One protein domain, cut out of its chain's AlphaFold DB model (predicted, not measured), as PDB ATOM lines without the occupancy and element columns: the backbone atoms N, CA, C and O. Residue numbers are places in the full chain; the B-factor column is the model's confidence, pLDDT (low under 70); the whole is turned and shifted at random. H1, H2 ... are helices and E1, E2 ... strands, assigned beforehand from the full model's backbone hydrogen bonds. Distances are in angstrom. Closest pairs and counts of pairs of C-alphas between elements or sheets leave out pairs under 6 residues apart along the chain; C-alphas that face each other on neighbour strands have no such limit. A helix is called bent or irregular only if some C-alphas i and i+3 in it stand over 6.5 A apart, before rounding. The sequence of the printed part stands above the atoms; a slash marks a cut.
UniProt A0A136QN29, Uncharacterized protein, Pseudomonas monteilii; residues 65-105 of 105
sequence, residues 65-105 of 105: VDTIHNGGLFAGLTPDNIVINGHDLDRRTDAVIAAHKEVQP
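Overview. This is residues 65 to 105 of the 105 residues of an uncharacterized protein of Pseudomonas monteilii (UniProt A0A136QN29). A small two-stranded hairpin, E1 and E2, has one long helix, H2, leaving it as an arm, while a short, poorly formed helix, H1, lies at the other end of the model. The free part of that arm, residues 93 to 105, of which 93 to 103 belong to H2, sticks out with nothing beside it, and the arm makes much of the length. The printed part has 41 residues, with two named helices and two named strands in the order H1, E1, E2, H2; the sheet has the order E1 - E2, antiparallel, and the class is mixed, helices and strands. The whole is loose, with a radius of gyration of the C-alphas of 12.9 A, and the C-alphas span 44 by 19 by 13 A.

Arrangement. The sheet consists of E1, residues 75 to 77, and E2, residues 82 to 84, which form a hairpin of antiparallel neighbours with 135 degrees between their directions. The C-alphas of Gly 76 and Val 83 face each other at 4.6 A. N 77 and O 82 are within hydrogen-bond range at 2.8 A, and so are N 84 and O 75 at 2.9 A. H2, residues 86 to 103, follows E2 after one residue, Asn 85. One pair of C-alphas of E1 and H2 is within 8 A, that of Ala 75 and Leu 89, 7.4 A apart. H1, residues 65 to 69, has two pairs of C-alphas within 8 A of E2, the closest being those of Val 65 and Val 83, 7.2 A apart. H1 and H2 are apart. In H2, 13 of 14 O i to N i+4 pairs are within hydrogen-bond range; in H1, 0 of 1 is, beside 1 of 2 O i to N i+3 pairs.

Along the chain. E1 runs from C-alpha 75 at (138.551, 75.197, 119.083) to C-alpha 77, 6.9 A. E2 spans 6.4 A from Ile 82 to Ile 84. H2 is 26.6 A long, from C-alpha 86 at (145.586, 69.543, 123.557) to C-alpha 103 at (137.909, 63.091, 98.966). H1 spans 9.3 A from Val 65 to His 69 and is irregular, but only just: C-alphas 66 and 69 are 6.9 A apart.

Size, cuts and confidence. The C-alphas of Asn 70 and Pro 105, the two farthest apart in the domain, are 44.1 A apart. The printed part has no cut, and it ends at the chain's last residue, Pro 105. The links H1 to E1, E1 to E2 and E2 to H2 are tight. The mean pLDDT of the printed part is 83.2; residues 65 to 71 and 103 to 105 are under 70.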
ATOM      1  N   VAL A  65     141.312  75.384 129.007       68.38
ATOM      2  CA  VAL A  65     139.839  75.250 128.974       68.38
ATOM      3  C   VAL A  65     139.179  76.067 130.084       68.38
ATOM      4  O   VAL A  65     138.084  76.589 129.889       68.38
ATOM      5  N   ASP A  66     139.864  76.280 131.208       67.50
ATOM      6  CA  ASP A  66     139.326  77.046 132.336       67.50
ATOM      7  C   ASP A  66     139.250  78.563 132.046       67.50
ATOM      8  O   ASP A  66     138.590  79.320 132.764       67.50
ATOM      9  N   THR A  67     139.842  79.036 130.938       63.19
ATOM     10  CA  THR A  67     139.776  80.449 130.516       63.19
ATOM     11  C   THR A  67     138.439  80.858 129.888       63.19
ATOM     12  O   THR A  67     138.259  82.036 129.571       63.19
ATOM     13  N   ILE A  68     137.456  79.947 129.798       63.25
ATOM     14  CA  ILE A  68     136.077  80.252 129.364       63.25
ATOM     15  C   ILE A  68     135.486  81.435 130.154       63.25
ATOM     16  O   ILE A  68     134.750  82.246 129.595       63.25
ATOM     17  N   HIS A  69     135.853  81.586 131.430       65.25
ATOM     18  CA  HIS A  69     135.368  82.675 132.285       65.25
ATOM     19  C   HIS A  69     136.164  83.985 132.173       65.25
ATOM     20  O   HIS A  69     135.634  85.040 132.514       65.25
ATOM     21  N   ASN A  70     137.405  83.935 131.682       67.81
ATOM     22  CA  ASN A  70     138.332  85.075 131.664       67.81
ATOM     23  C   ASN A  70     138.555  85.662 130.259       67.81
ATOM     24  O   ASN A  70     139.220  86.688 130.123       67.81
ATOM     25  N   GLY A  71     137.980  85.033 129.229       69.56
ATOM     26  CA  GLY A  71     138.197  85.379 127.828       69.56
ATOM     27  C   GLY A  71     139.447  84.695 127.270       69.56
ATOM     28  O   GLY A  71     140.544  84.834 127.802       69.56
ATOM     29  N   GLY A  72     139.276  83.957 126.173       80.19
ATOM     30  CA  GLY A  72     140.327  83.169 125.532       80.19
ATOM     31  C   GLY A  72     139.922  82.721 124.127       80.19
ATOM     32  O   GLY A  72     138.797  82.971 123.689       80.19
ATOM     33  N   LEU A  73     140.848  82.082 123.408       84.75
ATOM     34  CA  LEU A  73     140.604  81.510 122.081       84.75
ATOM     35  C   LEU A  73     140.590  79.983 122.170       84.75
ATOM     36  O   LEU A  73     141.477  79.398 122.781       84.75
ATOM     37  N   PHE A  74     139.616  79.349 121.518       84.88
ATOM     38  CA  PHE A  74     139.387  77.909 121.600       84.88
ATOM     39  C   PHE A  74     138.998  77.307 120.254       84.88
ATOM     40  O   PHE A  74     138.484  78.005 119.377       84.88
ATOM     41  N   ALA A  75     139.174  75.991 120.129       89.12
ATOM     42  CA  ALA A  75     138.551  75.197 119.083       89.12
ATOM     43  C   ALA A  75     137.278  74.530 119.628       89.12
ATOM     44  O   ALA A  75     137.288  73.934 120.705       89.12
ATOM     45  N   GLY A  76     136.176  74.647 118.887       89.50
ATOM     46  CA  GLY A  76     134.906  74.004 119.214       89.50
ATOM     47  C   GLY A  76     134.640  72.808 118.308       89.50
ATOM     48  O   GLY A  76     134.932  72.861 117.114       89.50
ATOM     49  N   LEU A  77     134.054  71.750 118.863       90.50
ATOM     50  CA  LEU A  77     133.531  70.624 118.101       90.50
ATOM     51  C   LEU A  77     132.017  70.773 117.941       90.50
ATOM     52  O   LEU A  77     131.283  70.906 118.920       90.50
ATOM     53  N   THR A  78     131.550  70.710 116.700       89.44
ATOM     54  CA  THR A  78     130.127  70.667 116.355       89.44
ATOM     55  C   THR A  78     129.757  69.270 115.844       89.44
ATOM     56  O   THR A  78     130.621  68.572 115.306       89.44
ATOM     57  N   PRO A  79     128.494  68.827 116.008       91.62
ATOM     58  CA  PRO A  79     127.357  69.513 116.641       91.62
ATOM     59  C   PRO A  79     127.349  69.445 118.178       91.62
ATOM     60  O   PRO A  79     126.465  70.023 118.802       91.62
ATOM     61  N   ASP A  80     128.324  68.765 118.785       89.50
ATOM     62  CA  ASP A  80     128.338  68.468 120.223       89.50
ATOM     63  C   ASP A  80     128.505  69.714 121.119       89.50
ATOM     64  O   ASP A  80     128.266  69.645 122.322       89.50
ATOM     65  N   ASN A  81     128.869  70.867 120.540       87.75
ATOM     66  CA  ASN A  81     129.068  72.158 121.211       87.75
ATOM     67  C   ASN A  81     130.058  72.086 122.384       87.75
ATOM     68  O   ASN A  81     129.888  72.764 123.399       87.75
ATOM     69  N   ILE A  82     131.101  71.268 122.240       87.69
ATOM     70  CA  ILE A  82     132.156  71.111 123.244       87.69
ATOM     71  C   ILE A  82     133.405  71.897 122.847       87.69
ATOM     72  O   ILE A  82     133.757  71.982 121.670       87.69
ATOM     73  N   VAL A  83     134.091  72.456 123.841       88.31
ATOM     74  CA  VAL A  83     135.422  73.048 123.672       88.31
ATOM     75  C   VAL A  83     136.469  71.945 123.778       88.31
ATOM     76  O   VAL A  83     136.413  71.132 124.700       88.31
ATOM     77  N   ILE A  84     137.422  71.922 122.845       90.69
ATOM     78  CA  ILE A  84     138.506  70.935 122.799       90.69
ATOM     79  C   ILE A  84     139.869  71.624 122.683       90.69
ATOM     80  O   ILE A  84     140.007  72.677 122.057       90.69
ATOM     81  N   ASN A  85     140.895  71.018 123.278       90.25
ATOM     82  CA  ASN A  85     142.283  71.471 123.213       90.25
ATOM     83  C   ASN A  85     143.250  70.273 123.296       90.25
ATOM     84  O   ASN A  85     142.829  69.109 123.313       90.25
ATOM     85  N   GLY A  86     144.556  70.554 123.333       91.06
ATOM     86  CA  GLY A  86     145.586  69.543 123.557       91.06
ATOM     87  C   GLY A  86     145.470  68.336 122.622       91.06
ATOM     88  O   GLY A  86     145.264  68.474 121.420       91.06
ATOM     89  N   HIS A  87     145.585  67.138 123.191       92.88
ATOM     90  CA  HIS A  87     145.577  65.888 122.426       92.88
ATOM     91  C   HIS A  87     144.220  65.556 121.786       92.88
ATOM     92  O   HIS A  87     144.193  64.833 120.791       92.88
ATOM     93  N   ASP A  88     143.103  66.040 122.342       92.06
ATOM     94  CA  ASP A  88     141.792  65.803 121.727       92.06
ATOM     95  C   ASP A  88     141.632  66.653 120.462       92.06
ATOM     96  O   ASP A  88     141.208  66.146 119.422       92.06
ATOM     97  N   LEU A  89     142.101  67.906 120.507       93.31
ATOM     98  CA  LEU A  89     142.183  68.763 119.327       93.31
ATOM     99  C   LEU A  89     143.088  68.164 118.243       93.31
ATOM    100  O   LEU A  89     142.686  68.149 117.078       93.31
ATOM    101  N   ASP A  90     144.263  67.639 118.609       94.75
ATOM    102  CA  ASP A  90     145.166  66.944 117.679       94.75
ATOM    103  C   ASP A  90     144.430  65.801 116.961       94.75
ATOM    104  O   ASP A  90     144.281  65.809 115.739       94.75
ATOM    105  N   ARG A  91     143.865  64.866 117.736       95.50
ATOM    106  CA  ARG A  91     143.190  63.673 117.206       95.50
ATOM    107  C   ARG A  91     142.028  64.022 116.275       95.50
ATOM    108  O   ARG A  91     141.855  63.384 115.238       95.50
ATOM    109  N   ARG A  92     141.196  64.997 116.654       94.38
ATOM    110  CA  ARG A  92     140.025  65.409 115.862       94.38
ATOM    111  C   ARG A  92     140.446  66.118 114.578       94.38
ATOM    112  O   ARG A  92     139.848  65.876 113.534       94.38
ATOM    113  N   THR A  93     141.487  66.943 114.650       93.75
ATOM    114  CA  THR A  93     142.045  67.644 113.490       93.75
ATOM    115  C   THR A  93     142.633  66.650 112.488       93.75
ATOM    116  O   THR A  93     142.314  66.724 111.303       93.75
ATOM    117  N   ASP A  94     143.405  65.665 112.955       95.38
ATOM    118  CA  ASP A  94     143.969  64.610 112.104       95.38
ATOM    119  C   ASP A  94     142.882  63.795 111.395       95.38
ATOM    120  O   ASP A  94     142.999  63.510 110.203       95.38
ATOM    121  N   ALA A  95     141.789  63.472 112.094       94.19
ATOM    122  CA  ALA A  95     140.653  62.769 111.500       94.19
ATOM    123  C   ALA A  95     139.998  63.576 110.363       94.19
ATOM    124  O   ALA A  95     139.684  63.015 109.314       94.19
ATOM    125  N   VAL A  96     139.838  64.894 110.535       92.56
ATOM    126  CA  VAL A  96     139.303  65.784 109.487       92.56
ATOM    127  C   VAL A  96     140.266  65.883 108.301       92.56
ATOM    128  O   VAL A  96     139.836  65.807 107.152       92.56
ATOM    129  N   ILE A  97     141.573  66.007 108.557       93.38
ATOM    130  CA  ILE A  97     142.594  66.038 107.500       93.38
ATOM    131  C   ILE A  97     142.580  64.734 106.695       93.38
ATOM    132  O   ILE A  97     142.625  64.782 105.465       93.38
ATOM    133  N   ALA A  98     142.519  63.582 107.366       92.81
ATOM    134  CA  ALA A  98     142.448  62.280 106.710       92.81
ATOM    135  C   ALA A  98     141.197  62.173 105.824       92.81
ATOM    136  O   ALA A  98     141.317  61.849 104.644       92.81
ATOM    137  N   ALA A  99     140.031  62.560 106.350       89.62
ATOM    138  CA  ALA A  99     138.780  62.559 105.595       89.62
ATOM    139  C   ALA A  99     138.837  63.469 104.352       89.62
ATOM    140  O   ALA A  99     138.361  63.091 103.287       89.62
ATOM    141  N   HIS A 100     139.455  64.650 104.445       85.44
ATOM    142  CA  HIS A 100     139.606  65.538 103.287       85.44
ATOM    143  C   HIS A 100     140.567  64.993 102.222       85.44
ATOM    144  O   HIS A 100     140.346  65.229 101.035       85.44
ATOM    145  N   LYS A 101     141.611  64.256 102.622       79.12
ATOM    146  CA  LYS A 101     142.555  63.628 101.684       79.12
ATOM    147  C   LYS A 101     141.931  62.477 100.900       79.12
ATOM    148  O   LYS A 101     142.275  62.301  99.744       79.12
ATOM    149  N   GLU A 102     141.013  61.721 101.495       72.31
ATOM    150  CA  GLU A 102     140.297  60.647 100.790       72.31
ATOM    151  C   GLU A 102     139.302  61.178  99.740       72.31
ATOM    152  O   GLU A 102     138.918  60.452  98.826       72.31
ATOM    153  N   VAL A 103     138.896  62.448  99.850       65.19
ATOM    154  CA  VAL A 103     137.909  63.091  98.966       65.19
ATOM    155  C   VAL A 103     138.559  63.853  97.798       65.19
ATOM    156  O   VAL A 103     137.892  64.110  96.796       65.19
ATOM    157  N   GLN A 104     139.846  64.204  97.885       50.50
ATOM    158  CA  GLN A 104     140.588  64.846  96.792       50.50
ATOM    159  C   GLN A 104     141.423  63.797  96.028       50.50
ATOM    160  O   GLN A 104     142.358  63.260  96.621       50.50
ATOM    161  N   PRO A 105     141.088  63.479  94.757       52.59
ATOM    162  CA  PRO A 105     141.841  62.527  93.935       52.59
ATOM    163  C   PRO A 105     143.208  63.058  93.487       52.59
ATOM    164  O   PRO A 105     143.351  64.292  93.322       52.59
TER     165      PRO A 105